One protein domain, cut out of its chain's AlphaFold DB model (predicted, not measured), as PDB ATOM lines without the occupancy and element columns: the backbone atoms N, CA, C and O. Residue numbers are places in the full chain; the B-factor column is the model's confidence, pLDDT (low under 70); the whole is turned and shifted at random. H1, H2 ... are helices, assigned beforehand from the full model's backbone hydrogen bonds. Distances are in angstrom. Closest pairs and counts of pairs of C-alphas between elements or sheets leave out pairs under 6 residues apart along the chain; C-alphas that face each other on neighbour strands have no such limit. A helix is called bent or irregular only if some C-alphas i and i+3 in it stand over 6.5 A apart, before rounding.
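This is residues 15 to 121 of the 169 residues of an uncharacterized protein of Medicago truncatula (UniProt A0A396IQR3). H5 packs between H3 and H6a; hairpin H1 and H2 sits off one end, and residues 109 to 121 stick out at the other. There are 107 printed residues with six named helices, H1 to H6, all helix. It is loose, radius of gyration of the C-alphas 18.0 A, spanning 66 by 26 by 26 A.

H1 is residues 15 to 23, from C-alpha (309.096, 206.415, 350.221); H2 25 to 34; H3 41 to 53; H4 58 to 63; H5 65 to 80. H6, one helix by hydrogen bonds, is bent, C-alphas 105 and 108 being 6.7 A apart: H6a is residues 87 to 105 and H6b residues 108 to 121, ending with C-alpha 121 at (278.756, 163.314, 390.609).

H5 touches H3, closest C-alphas Leu 74 and Leu 44 at 5.9 A, and forms a hairpin with H6a, closest Leu 75 and Val 93 at 6.6 A. In H2 to H5 and H6b every O i to N i+4 pair is within hydrogen-bond range.

The printed part has no cut; 16 residues have pLDDT under 70, among them residues 33 to 39.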
ATOM      1  N   GLU A  15     309.189 205.473 349.101       75.62
ATOM      2  CA  GLU A  15     309.096 206.415 350.221       75.62
ATOM      3  C   GLU A  15     308.810 205.709 351.557       75.62
ATOM      4  O   GLU A  15     309.419 206.058 352.571       75.62
ATOM      5  N   ASP A  16     307.956 204.677 351.560       68.06
ATOM      6  CA  ASP A  16     307.704 203.846 352.746       68.06
ATOM      7  C   ASP A  16     308.978 203.104 353.175       68.06
ATOM      8  O   ASP A  16     309.300 203.062 354.363       68.06
ATOM      9  N   ILE A  17     309.739 202.577 352.209       67.56
ATOM     10  CA  ILE A  17     311.027 201.916 352.458       67.56
ATOM     11  C   ILE A  17     312.059 202.926 352.972       67.56
ATOM     12  O   ILE A  17     312.723 202.645 353.962       67.56
ATOM     13  N   ASP A  18     312.180 204.110 352.367       75.94
ATOM     14  CA  ASP A  18     313.166 205.125 352.774       75.94
ATOM     15  C   ASP A  18     312.905 205.658 354.191       75.94
ATOM     16  O   ASP A  18     313.833 205.940 354.956       75.94
ATOM     17  N   LYS A  19     311.630 205.747 354.586       77.19
ATOM     18  CA  LYS A  19     311.241 206.044 355.965       77.19
ATOM     19  C   LYS A  19     311.588 204.887 356.908       77.19
ATOM     20  O   LYS A  19     312.183 205.130 357.958       77.19
ATOM     21  N   LEU A  20     311.282 203.648 356.524       68.56
ATOM     22  CA  LEU A  20     311.610 202.452 357.304       68.56
ATOM     23  C   LEU A  20     313.118 202.244 357.456       68.56
ATOM     24  O   LEU A  20     313.547 201.861 358.531       68.56
ATOM     25  N   ILE A  21     313.946 202.576 356.459       69.62
ATOM     26  CA  ILE A  21     315.415 202.493 356.564       69.62
ATOM     27  C   ILE A  21     315.936 203.363 357.716       69.62
ATOM     28  O   ILE A  21     316.878 202.966 358.408       69.62
ATOM     29  N   LYS A  22     315.319 204.536 357.925       74.75
ATOM     30  CA  LYS A  22     315.682 205.497 358.980       74.75
ATOM     31  C   LYS A  22     315.208 205.059 360.366       74.75
ATOM     32  O   LYS A  22     315.816 205.455 361.355       74.75
ATOM     33  N   GLU A  23     314.130 204.283 360.437       69.62
ATOM     34  CA  GLU A  23     313.547 203.806 361.695       69.62
ATOM     35  C   GLU A  23     314.099 202.432 362.112       69.62
ATOM     36  O   GLU A  23     314.460 202.249 363.274       69.62
ATOM     37  N   ASP A  24     314.181 201.486 361.175       68.94
ATOM     38  CA  ASP A  24     314.647 200.111 361.359       68.94
ATOM     39  C   ASP A  24     315.140 199.521 360.019       68.94
ATOM     40  O   ASP A  24     314.386 198.982 359.202       68.94
ATOM     41  N   SER A  25     316.446 199.646 359.775       71.06
ATOM     42  CA  SER A  25     317.082 199.280 358.502       71.06
ATOM     43  C   SER A  25     316.981 197.786 358.169       71.06
ATOM     44  O   SER A  25     316.987 197.418 356.995       71.06
ATOM     45  N   LEU A  26     316.868 196.923 359.186       70.06
ATOM     46  CA  LEU A  26     316.665 195.480 359.015       70.06
ATOM     47  C   LEU A  26     315.240 195.180 358.555       70.06
ATOM     48  O   LEU A  26     315.040 194.361 357.660       70.06
ATOM     49  N   LEU A  27     314.266 195.888 359.120       69.94
ATOM     50  CA  LEU A  27     312.867 195.760 358.736       69.94
ATOM     51  C   LEU A  27     312.608 196.261 357.319       69.94
ATOM     52  O   LEU A  27     311.877 195.640 356.556       69.94
ATOM     53  N   ALA A  28     313.254 197.364 356.941       69.50
ATOM     54  CA  ALA A  28     313.205 197.864 355.575       69.50
ATOM     55  C   ALA A  28     313.758 196.840 354.574       69.50
ATOM     56  O   ALA A  28     313.211 196.674 353.487       69.50
ATOM     57  N   PHE A  29     314.825 196.132 354.959       71.31
ATOM     58  CA  PHE A  29     315.420 195.077 354.150       71.31
ATOM     59  C   PHE A  29     314.501 193.853 354.038       71.31
ATOM     60  O   PHE A  29     314.307 193.330 352.945       71.31
ATOM     61  N   GLU A  30     313.873 193.428 355.134       67.94
ATOM     62  CA  GLU A  30     312.875 192.353 355.122       67.94
ATOM     63  C   GLU A  30     311.649 192.719 354.272       67.94
ATOM     64  O   GLU A  30     311.225 191.928 353.429       67.94
ATOM     65  N   MET A  31     311.116 193.933 354.428       72.00
ATOM     66  CA  MET A  31     309.982 194.431 353.650       72.00
ATOM     67  C   MET A  31     310.331 194.546 352.159       72.00
ATOM     68  O   MET A  31     309.515 194.201 351.305       72.00
ATOM     69  N   PHE A  32     311.562 194.954 351.834       71.00
ATOM     70  CA  PHE A  32     312.081 194.970 350.466       71.00
ATOM     71  C   PHE A  32     312.190 193.561 349.864       71.00
ATOM     72  O   PHE A  32     311.826 193.360 348.707       71.00
ATOM     73  N   LEU A  33     312.661 192.574 350.634       69.75
ATOM     74  CA  LEU A  33     312.823 191.196 350.159       69.75
ATOM     75  C   LEU A  33     311.503 190.428 350.042       69.75
ATOM     76  O   LEU A  33     311.361 189.581 349.161       69.75
ATOM     77  N   THR A  34     310.556 190.682 350.942       62.50
ATOM     78  CA  THR A  34     309.321 189.890 351.058       62.50
ATOM     79  C   THR A  34     308.116 190.559 350.403       62.50
ATOM     80  O   THR A  34     307.141 189.877 350.093       62.50
ATOM     81  N   GLY A  35     308.154 191.879 350.192       60.12
ATOM     82  CA  GLY A  35     307.014 192.662 349.706       60.12
ATOM     83  C   GLY A  35     305.849 192.745 350.700       60.12
ATOM     84  O   GLY A  35     304.790 193.269 350.355       60.12
ATOM     85  N   VAL A  36     306.024 192.225 351.919       56.31
ATOM     86  CA  VAL A  36     305.019 192.230 352.982       56.31
ATOM     87  C   VAL A  36     305.410 193.294 354.003       56.31
ATOM     88  O   VAL A  36     306.547 193.266 354.475       56.31
ATOM     89  N   PRO A  37     304.501 194.210 354.387       59.81
ATOM     90  CA  PRO A  37     304.762 195.135 355.478       59.81
ATOM     91  C   PRO A  37     304.946 194.344 356.778       59.81
ATOM     92  O   PRO A  37     303.969 193.847 357.344       59.81
ATOM     93  N   SER A  38     306.187 194.186 357.242       63.38
ATOM     94  CA  SER A  38     306.451 193.694 358.592       63.38
ATOM     95  C   SER A  38     306.292 194.844 359.589       63.38
ATOM     96  O   SER A  38     306.502 196.018 359.274       63.38
ATOM     97  N   LEU A  39     305.818 194.528 360.794       67.94
ATOM     98  CA  LEU A  39     305.691 195.510 361.870       67.94
ATOM     99  C   LEU A  39     307.033 195.636 362.580       67.94
ATOM    100  O   LEU A  39     307.629 194.627 362.948       67.94
ATOM    101  N   SER A  40     307.476 196.871 362.834       75.81
ATOM    102  CA  SER A  40     308.701 197.079 363.608       75.81
ATOM    103  C   SER A  40     308.591 196.458 365.000       75.81
ATOM    104  O   SER A  40     307.505 196.449 365.589       75.81
ATOM    105  N   ILE A  41     309.709 196.004 365.575       76.50
ATOM    106  CA  ILE A  41     309.742 195.494 366.960       76.50
ATOM    107  C   ILE A  41     309.143 196.522 367.923       76.50
ATOM    108  O   ILE A  41     308.367 196.177 368.816       76.50
ATOM    109  N   LYS A  42     309.451 197.806 367.713       78.75
ATOM    110  CA  LYS A  42     308.890 198.913 368.489       78.75
ATOM    111  C   LYS A  42     307.367 198.972 368.367       78.75
ATOM    112  O   LYS A  42     306.686 199.104 369.382       78.75
ATOM    113  N   THR A  43     306.834 198.838 367.154       83.56
ATOM    114  CA  THR A  43     305.387 198.816 366.906       83.56
ATOM    115  C   THR A  43     304.740 197.598 367.563       83.56
ATOM    116  O   THR A  43     303.743 197.753 368.261       83.56
ATOM    117  N   LEU A  44     305.339 196.411 367.431       85.19
ATOM    118  CA  LEU A  44     304.860 195.179 368.061       85.19
ATOM    119  C   LEU A  44     304.800 195.304 369.590       85.19
ATOM    120  O   LEU A  44     303.789 194.957 370.198       85.19
ATOM    121  N   LEU A  45     305.852 195.837 370.218       84.81
ATOM    122  CA  LEU A  45     305.890 196.070 371.665       84.81
ATOM    123  C   LEU A  45     304.864 197.119 372.104       84.81
ATOM    124  O   LEU A  45     304.222 196.961 373.142       84.81
ATOM    125  N   GLN A  46     304.681 198.180 371.320       87.75
ATOM    126  CA  GLN A  46     303.726 199.238 371.637       87.75
ATOM    127  C   GLN A  46     302.272 198.776 371.479       87.75
ATOM    128  O   GLN A  46     301.424 199.115 372.307       87.75
ATOM    129  N   GLU A  47     301.983 197.955 370.473       90.25
ATOM    130  CA  GLU A  47     300.681 197.310 370.318       90.25
ATOM    131  C   GLU A  47     300.420 196.275 371.409       90.25
ATOM    132  O   GLU A  47     299.307 196.227 371.932       90.25
ATOM    133  N   LEU A  48     301.433 195.494 371.800       87.62
ATOM    134  CA  LEU A  48     301.323 194.557 372.917       87.62
ATOM    135  C   LEU A  48     301.009 195.296 374.215       87.62
ATOM    136  O   LEU A  48     300.078 194.920 374.920       87.62
ATOM    137  N   LYS A  49     301.731 196.383 374.494       87.31
ATOM    138  CA  LYS A  49     301.451 197.246 375.640       87.31
ATOM    139  C   LYS A  49     300.021 197.781 375.594       87.31
ATOM    140  O   LYS A  49     299.291 197.630 376.560       87.31
ATOM    141  N   THR A  50     299.600 198.341 374.461       90.00
ATOM    142  CA  THR A  50     298.240 198.885 374.302       90.00
ATOM    143  C   THR A  50     297.179 197.805 374.530       90.00
ATOM    144  O   THR A  50     296.176 198.050 375.194       90.00
ATOM    145  N   LEU A  51     297.399 196.592 374.018       87.94
ATOM    146  CA  LEU A  51     296.492 195.462 374.206       87.94
ATOM    147  C   LEU A  51     296.377 195.047 375.681       87.94
ATOM    148  O   LEU A  51     295.283 194.743 376.144       87.94
ATOM    149  N   LEU A  52     297.493 195.051 376.411       84.19
ATOM    150  CA  LEU A  52     297.513 194.755 377.842       84.19
ATOM    151  C   LEU A  52     296.875 195.885 378.672       84.19
ATOM    152  O   LEU A  52     296.070 195.593 379.548       84.19
ATOM    153  N   ASP A  53     297.164 197.149 378.352       85.75
ATOM    154  CA  ASP A  53     296.651 198.336 379.061       85.75
ATOM    155  C   ASP A  53     295.146 198.570 378.821       85.75
ATOM    156  O   ASP A  53     294.444 199.109 379.674       85.75
ATOM    157  N   SER A  54     294.640 198.184 377.644       82.56
ATOM    158  CA  SER A  54     293.218 198.287 377.275       82.56
ATOM    159  C   SER A  54     292.351 197.172 377.853       82.56
ATOM    160  O   SER A  54     291.123 197.280 377.828       82.56
ATOM    161  N   SER A  55     292.960 196.105 378.370       75.19
ATOM    162  CA  SER A  55     292.210 195.041 379.018       75.19
ATOM    163  C   SER A  55     291.997 195.376 380.488       75.19
ATOM    164  O   SER A  55     292.957 195.540 381.233       75.19
ATOM    165  N   SER A  56     290.735 195.447 380.919       71.50
ATOM    166  CA  SER A  56     290.390 195.687 382.330       71.50
ATOM    167  C   SER A  56     290.935 194.597 383.250       71.50
ATOM    168  O   SER A  56     291.335 194.866 384.380       71.50
ATOM    169  N   ASP A  57     290.942 193.362 382.754       77.25
ATOM    170  CA  ASP A  57     291.455 192.184 383.430       77.25
ATOM    171  C   ASP A  57     291.880 191.118 382.406       77.25
ATOM    172  O   ASP A  57     291.695 191.251 381.191       77.25
ATOM    173  N   LEU A  58     292.494 190.048 382.906       74.69
ATOM    174  CA  LEU A  58     292.934 188.931 382.081       74.69
ATOM    175  C   LEU A  58     291.753 188.153 381.477       74.69
ATOM    176  O   LEU A  58     291.871 187.636 380.367       74.69
ATOM    177  N   ASP A  59     290.623 188.078 382.176       74.31
ATOM    178  CA  ASP A  59     289.447 187.335 381.720       74.31
ATOM    179  C   ASP A  59     288.852 187.967 380.459       74.31
ATOM    180  O   ASP A  59     288.501 187.255 379.517       74.31
ATOM    181  N   HIS A  60     288.825 189.293 380.379       78.62
ATOM    182  CA  HIS A  60     288.395 190.046 379.211       78.62
ATOM    183  C   HIS A  60     289.356 189.856 378.024       78.62
ATOM    184  O   HIS A  60     288.907 189.599 376.903       78.62
ATOM    185  N   LEU A  61     290.675 189.893 378.266       79.50
ATOM    186  CA  LEU A  61     291.709 189.654 377.242       79.50
ATOM    187  C   LEU A  61     291.569 188.263 376.609       79.50
ATOM    188  O   LEU A  61     291.768 188.081 375.409       79.50
ATOM    189  N   VAL A  62     291.243 187.277 377.442       74.25
ATOM    190  CA  VAL A  62     291.175 185.861 377.081       74.25
ATOM    191  C   VAL A  62     289.827 185.480 376.469       74.25
ATOM    192  O   VAL A  62     289.785 184.649 375.555       74.25
ATOM    193  N   SER A  63     288.734 186.056 376.970       76.62
ATOM    194  CA  SER A  63     287.369 185.745 376.530       76.62
ATOM    195  C   SER A  63     287.022 186.418 375.205       76.62
ATOM    196  O   SER A  63     286.226 185.885 374.431       76.62
ATOM    197  N   ASN A  64     287.642 187.562 374.903       83.88
ATOM    198  CA  ASN A  64     287.483 188.218 373.616       83.88
ATOM    199  C   ASN A  64     288.347 187.525 372.544       83.88
ATOM    200  O   ASN A  64     289.578 187.541 372.588       83.88
ATOM    201  N   LYS A  65     287.687 186.937 371.537       83.00
ATOM    202  CA  LYS A  65     288.349 186.223 370.435       83.00
ATOM    203  C   LYS A  65     289.300 187.116 369.631       83.00
ATOM    204  O   LYS A  65     290.356 186.642 369.213       83.00
ATOM    205  N   GLU A  66     288.934 188.373 369.406       86.94
ATOM    206  CA  GLU A  66     289.745 189.336 368.661       86.94
ATOM    207  C   GLU A  66     291.000 189.704 369.450       86.94
ATOM    208  O   GLU A  66     292.109 189.537 368.943       86.94
ATOM    209  N   SER A  67     290.842 190.079 370.723       85.56
ATOM    210  CA  SER A  67     291.966 190.392 371.611       85.56
ATOM    211  C   SER A  67     292.925 189.211 371.751       85.56
ATOM    212  O   SER A  67     294.141 189.377 371.646       85.56
ATOM    213  N   LYS A  68     292.388 187.993 371.887       83.44
ATOM    214  CA  LYS A  68     293.181 186.761 371.939       83.44
ATOM    215  C   LYS A  68     293.957 186.514 370.641       83.44
ATOM    216  O   LYS A  68     295.141 186.193 370.690       83.44
ATOM    217  N   SER A  69     293.313 186.668 369.482       85.00
ATOM    218  CA  SER A  69     293.974 186.504 368.179       85.00
ATOM    219  C   SER A  69     295.064 187.553 367.964       85.00
ATOM    220  O   SER A  69     296.147 187.234 367.465       85.00
ATOM    221  N   LYS A  70     294.796 188.796 368.374       88.44
ATOM    222  CA  LYS A  70     295.754 189.896 368.301       88.44
ATOM    223  C   LYS A  70     296.971 189.619 369.178       88.44
ATOM    224  O   LYS A  70     298.094 189.728 368.697       88.44
ATOM    225  N   LEU A  71     296.765 189.154 370.409       86.06
ATOM    226  CA  LEU A  71     297.857 188.777 371.304       86.06
ATOM    227  C   LEU A  71     298.737 187.665 370.718       86.06
ATOM    228  O   LEU A  71     299.958 187.787 370.727       86.06
ATOM    229  N   ILE A  72     298.130 186.600 370.184       83.94
ATOM    230  CA  ILE A  72     298.869 185.492 369.558       83.94
ATOM    231  C   ILE A  72     299.712 186.006 368.382       83.94
ATOM    232  O   ILE A  72     300.873 185.629 368.252       83.94
ATOM    233  N   SER A  73     299.146 186.893 367.562       86.69
ATOM    234  CA  SER A  73     299.836 187.465 366.399       86.69
ATOM    235  C   SER A  73     301.018 188.345 366.814       86.69
ATOM    236  O   SER A  73     302.104 188.219 366.253       86.69
ATOM    237  N   LEU A  74     300.843 189.181 367.843       88.62
ATOM    238  CA  LEU A  74     301.904 190.037 368.384       88.62
ATOM    239  C   LEU A  74     303.043 189.217 368.996       88.62
ATOM    240  O   LEU A  74     304.211 189.486 368.724       88.62
ATOM    241  N   LEU A  75     302.717 188.186 369.782       85.56
ATOM    242  CA  LEU A  75     303.721 187.283 370.349       85.56
ATOM    243  C   LEU A  75     304.466 186.514 369.255       85.56
ATOM    244  O   LEU A  75     305.674 186.330 369.366       85.56
ATOM    245  N   HIS A  76     303.773 186.096 368.193       84.50
ATOM    246  CA  HIS A  76     304.409 185.444 367.052       84.50
ATOM    247  C   HIS A  76     305.408 186.373 366.355       84.50
ATOM    248  O   HIS A  76     306.555 185.976 366.171       84.50
ATOM    249  N   GLY A  77     305.008 187.613 366.048       83.75
ATOM    250  CA  GLY A  77     305.894 188.610 365.440       83.75
ATOM    251  C   GLY A  77     307.117 188.914 366.308       83.75
ATOM    252  O   GLY A  77     308.245 188.887 365.829       83.75
ATOM    253  N   LEU A  78     306.936 189.101 367.620       85.19
ATOM    254  CA  LEU A  78     308.063 189.320 368.537       85.19
ATOM    255  C   LEU A  78     309.018 188.121 368.584       85.19
ATOM    256  O   LEU A  78     310.232 188.299 368.659       85.19
ATOM    257  N   ASN A  79     308.486 186.902 368.503       81.06
ATOM    258  CA  ASN A  79     309.299 185.693 368.506       81.06
ATOM    259  C   ASN A  79     310.060 185.483 367.183       81.06
ATOM    260  O   ASN A  79     311.128 184.877 367.186       81.06
ATOM    261  N   GLN A  80     309.567 186.007 366.056       79.88
ATOM    262  CA  GLN A  80     310.312 186.010 364.788       79.88
ATOM    263  C   GLN A  80     311.556 186.908 364.855       79.88
ATOM    264  O   GLN A  80     312.584 186.588 364.264       79.88
ATOM    265  N   HIS A  81     311.503 187.977 365.654       78.62
ATOM    266  CA  HIS A  81     312.614 188.911 365.847       78.62
ATOM    267  C   HIS A  81     313.371 188.692 367.167       78.62
ATOM    268  O   HIS A  81     314.035 189.601 367.667       78.62
ATOM    269  N   GLN A  82     313.318 187.484 367.743       73.62
ATOM    270  CA  GLN A  82     313.855 187.198 369.080       73.62
ATOM    271  C   GLN A  82     315.359 187.504 369.230       73.62
ATOM    272  O   GLN A  82     315.815 187.820 370.327       73.62
ATOM    273  N   GLY A  83     316.135 187.432 368.140       75.88
ATOM    274  CA  GLY A  83     317.566 187.765 368.124       75.88
ATOM    275  C   GLY A  83     317.880 189.261 368.250       75.88
ATOM    276  O   GLY A  83     319.017 189.616 368.539       75.88
ATOM    277  N   LEU A  84     316.881 190.122 368.054       78.19
ATOM    278  CA  LEU A  84     316.983 191.581 368.151       78.19
ATOM    279  C   LEU A  84     316.371 192.120 369.455       78.19
ATOM    280  O   LEU A  84     316.467 193.312 369.739       78.19
ATOM    281  N   LEU A  85     315.737 191.252 370.251       79.69
ATOM    282  CA  LEU A  85     315.147 191.631 371.528       79.69
ATOM    283  C   LEU A  85     316.219 191.703 372.628       79.69
ATOM    284  O   LEU A  85     317.021 190.775 372.767       79.69
ATOM    285  N   PRO A  86     316.188 192.746 373.476       82.75
ATOM    286  CA  PRO A  86     316.894 192.744 374.752       82.75
ATOM    287  C   PRO A  86     316.532 191.512 375.597       82.75
ATOM    288  O   PRO A  86     315.416 190.991 375.512       82.75
ATOM    289  N   SER A  87     317.471 191.030 376.416       85.19
ATOM    290  CA  SER A  87     317.309 189.772 377.166       85.19
ATOM    291  C   SER A  87     316.079 189.761 378.082       85.19
ATOM    292  O   SER A  87     315.412 188.738 378.205       85.19
ATOM    293  N   ASP A  88     315.773 190.891 378.708       80.81
ATOM    294  CA  ASP A  88     314.608 191.111 379.567       80.81
ATOM    295  C   ASP A  88     313.290 191.029 378.783       80.81
ATOM    296  O   ASP A  88     312.340 190.367 379.208       80.81
ATOM    297  N   VAL A  89     313.248 191.626 377.591       82.00
ATOM    298  CA  VAL A  89     312.082 191.565 376.699       82.00
ATOM    299  C   VAL A  89     311.882 190.146 376.168       82.00
ATOM    300  O   VAL A  89     310.757 189.653 376.105       82.00
ATOM    301  N   LYS A  90     312.975 189.457 375.830       84.50
ATOM    302  CA  LYS A  90     312.952 188.063 375.382       84.50
ATOM    303  C   LYS A  90     312.364 187.135 376.449       84.50
ATOM    304  O   LYS A  90     311.458 186.358 376.146       84.50
ATOM    305  N   GLU A  91     312.836 187.251 377.690       86.88
ATOM    306  CA  GLU A  91     312.326 186.465 378.819       86.88
ATOM    307  C   GLU A  91     310.836 186.741 379.069       86.88
ATOM    308  O   GLU A  91     310.051 185.820 379.310       86.88
ATOM    309  N   PHE A  92     310.419 188.006 378.969       85.38
ATOM    310  CA  PHE A  92     309.015 188.385 379.088       85.38
ATOM    311  C   PHE A  92     308.142 187.719 378.012       85.38
ATOM    312  O   PHE A  92     307.143 187.079 378.348       85.38
ATOM    313  N   VAL A  93     308.527 187.816 376.735       83.56
ATOM    314  CA  VAL A  93     307.775 187.224 375.613       83.56
ATOM    315  C   VAL A  93     307.644 185.708 375.777       83.56
ATOM    316  O   VAL A  93     306.548 185.171 375.611       83.56
ATOM    317  N   GLU A  94     308.715 185.013 376.175       85.12
ATOM    318  CA  GLU A  94     308.679 183.566 376.432       85.12
ATOM    319  C   GLU A  94     307.717 183.193 377.565       85.12
ATOM    320  O   GLU A  94     306.917 182.257 377.422       85.12
ATOM    321  N   LYS A  95     307.745 183.932 378.682       86.44
ATOM    322  CA  LYS A  95     306.843 183.696 379.818       86.44
ATOM    323  C   LYS A  95     305.384 183.923 379.438       86.44
ATOM    324  O   LYS A  95     304.544 183.074 379.741       86.44
ATOM    325  N   VAL A  96     305.079 185.019 378.741       82.38
ATOM    326  CA  VAL A  96     303.712 185.325 378.288       82.38
ATOM    327  C   VAL A  96     303.223 184.268 377.301       82.38
ATOM    328  O   VAL A  96     302.111 183.759 377.443       82.38
ATOM    329  N   ASN A  97     304.061 183.865 376.346       81.56
ATOM    330  CA  ASN A  97     303.714 182.831 375.376       81.56
ATOM    331  C   ASN A  97     303.448 181.477 376.056       81.56
ATOM    332  O   ASN A  97     302.462 180.799 375.757       81.56
ATOM    333  N   THR A  98     304.282 181.104 377.028       84.12
ATOM    334  CA  THR A  98     304.105 179.884 377.828       84.12
ATOM    335  C   THR A  98     302.803 179.928 378.621       84.12
ATOM    336  O   THR A  98     302.034 178.967 378.594       84.12
ATOM    337  N   PHE A  99     302.526 181.046 379.294       81.38
ATOM    338  CA  PHE A  99     301.293 181.254 380.048       81.38
ATOM    339  C   PHE A  99     300.055 181.095 379.153       81.38
ATOM    340  O   PHE A  99     299.153 180.313 379.464       81.38
ATOM    341  N   PHE A 100     300.031 181.749 377.992       77.12
ATOM    342  CA  PHE A 100     298.884 181.684 377.087       77.12
ATOM    343  C   PHE A 100     298.686 180.301 376.457       77.12
ATOM    344  O   PHE A 100     297.572 179.767 376.458       77.12
ATOM    345  N   ASN A 101     299.755 179.677 375.965       76.69
ATOM    346  CA  ASN A 101     299.638 178.382 375.301       76.69
ATOM    347  C   ASN A 101     299.332 177.241 376.272       76.69
ATOM    348  O   ASN A 101     298.557 176.344 375.935       76.69
ATOM    349  N   ASN A 102     299.897 177.266 377.482       77.44
ATOM    350  CA  ASN A 102     299.712 176.172 378.431       77.44
ATOM    351  C   ASN A 102     298.506 176.349 379.343       77.44
ATOM    352  O   ASN A 102     297.861 175.353 379.666       77.44
ATOM    353  N   ILE A 103     298.206 177.572 379.771       72.62
ATOM    354  CA  ILE A 103     297.186 177.814 380.794       72.62
ATOM    355  C   ILE A 103     295.900 178.274 380.125       72.62
ATOM    356  O   ILE A 103     294.875 177.601 380.227       72.62
ATOM    357  N   ILE A 104     295.963 179.359 379.355       74.62
ATOM    358  CA  ILE A 104     294.770 179.968 378.765       74.62
ATOM    359  C   ILE A 104     294.112 179.072 377.715       74.62
ATOM    360  O   ILE A 104     292.897 178.870 377.746       74.62
ATOM    361  N   ASN A 105     294.882 178.493 376.791       72.69
ATOM    362  CA  ASN A 105     294.299 177.636 375.755       72.69
ATOM    363  C   ASN A 105     293.680 176.354 376.324       72.69
ATOM    364  O   ASN A 105     292.682 175.875 375.789       72.69
ATOM    365  N   LYS A 106     294.221 175.831 377.428       78.31
ATOM    366  CA  LYS A 106     293.686 174.635 378.093       78.31
ATOM    367  C   LYS A 106     292.566 174.955 379.084       78.31
ATOM    368  O   LYS A 106     291.811 174.055 379.439       78.31
ATOM    369  N   HIS A 107     292.414 176.216 379.497       78.88
ATOM    370  CA  HIS A 107     291.417 176.635 380.482       78.88
ATOM    371  C   HIS A 107     289.993 176.238 380.079       78.88
ATOM    372  O   HIS A 107     289.288 175.621 380.873       78.88
ATOM    373  N   ALA A 108     289.588 176.495 378.830       76.94
ATOM    374  CA  ALA A 108     288.262 176.107 378.340       76.94
ATOM    375  C   ALA A 108     288.034 174.587 378.431       76.94
ATOM    376  O   ALA A 108     286.968 174.136 378.851       76.94
ATOM    377  N   THR A 109     289.051 173.790 378.098       81.94
ATOM    378  CA  THR A 109     289.009 172.329 378.222       81.94
ATOM    379  C   THR A 109     288.894 171.889 379.681       81.94
ATOM    380  O   THR A 109     288.089 171.012 379.988       81.94
ATOM    381  N   TYR A 110     289.644 172.512 380.595       84.62
ATOM    382  CA  TYR A 110     289.549 172.215 382.025       84.62
ATOM    383  C   TYR A 110     288.187 172.586 382.608       84.62
ATOM    384  O   TYR A 110     287.628 171.799 383.369       84.62
ATOM    385  N   GLN A 111     287.613 173.721 382.207       85.50
ATOM    386  CA  GLN A 111     286.267 174.114 382.625       85.50
ATOM    387  C   GLN A 111     285.221 173.105 382.141       85.50
ATOM    388  O   GLN A 111     284.412 172.624 382.931       85.50
ATOM    389  N   GLN A 112     285.288 172.685 380.874       88.31
ATOM    390  CA  GLN A 112     284.400 171.643 380.347       88.31
ATOM    391  C   GLN A 112     284.547 170.313 381.095       88.31
ATOM    392  O   GLN A 112     283.546 169.650 381.385       88.31
ATOM    393  N   LEU A 113     285.781 169.912 381.415       92.19
ATOM    394  CA  LEU A 113     286.055 168.706 382.192       92.19
ATOM    395  C   LEU A 113     285.447 168.803 383.597       92.19
ATOM    396  O   LEU A 113     284.788 167.862 384.041       92.19
ATOM    397  N   LEU A 114     285.619 169.944 384.266       93.38
ATOM    398  CA  LEU A 114     285.080 170.198 385.598       93.38
ATOM    399  C   LEU A 114     283.546 170.144 385.600       93.38
ATOM    400  O   LEU A 114     282.953 169.489 386.457       93.38
ATOM    401  N   THR A 115     282.895 170.758 384.606       94.31
ATOM    402  CA  THR A 115     281.436 170.691 384.442       94.31
ATOM    403  C   THR A 115     280.955 169.253 384.264       94.31
ATOM    404  O   THR A 115     280.037 168.829 384.966       94.31
ATOM    405  N   LYS A 116     281.587 168.474 383.376       95.81
ATOM    406  CA  LYS A 116     281.226 167.061 383.162       95.81
ATOM    407  C   LYS A 116     281.430 166.222 384.419       95.81
ATOM    408  O   LYS A 116     280.601 165.371 384.731       95.81
ATOM    409  N   HIS A 117     282.512 166.465 385.156       96.50
ATOM    410  CA  HIS A 117     282.776 165.772 386.410       96.50
ATOM    411  C   HIS A 117     281.683 166.051 387.450       96.50
ATOM    412  O   HIS A 117     281.182 165.120 388.078       96.50
ATOM    413  N   LYS A 118     281.249 167.310 387.572       96.31
ATOM    414  CA  LYS A 118     280.144 167.692 388.457       96.31
ATOM    415  C   LYS A 118     278.827 167.019 388.058       96.31
ATOM    416  O   LYS A 118     278.184 166.409 388.901       96.31
ATOM    417  N   GLN A 119     278.490 167.022 386.767       96.19
ATOM    418  CA  GLN A 119     277.306 166.318 386.254       96.19
ATOM    419  C   GLN A 119     277.334 164.817 386.580       96.19
ATOM    420  O   GLN A 119     276.314 164.239 386.949       96.19
ATOM    421  N   LEU A 120     278.502 164.176 386.472       96.31
ATOM    422  CA  LEU A 120     278.659 162.762 386.809       96.31
ATOM    423  C   LEU A 120     278.446 162.503 388.308       96.31
ATOM    424  O   LEU A 120     277.802 161.518 388.678       96.31
ATOM    425  N   LEU A 121     278.972 163.382 389.165       96.50
ATOM    426  CA  LEU A 121     278.756 163.314 390.609       96.50
ATOM    427  C   LEU A 121     277.274 163.465 390.963       96.50
ATOM    428  O   LEU A 121     276.778 162.686 391.774       96.50
TER     429      LEU A 121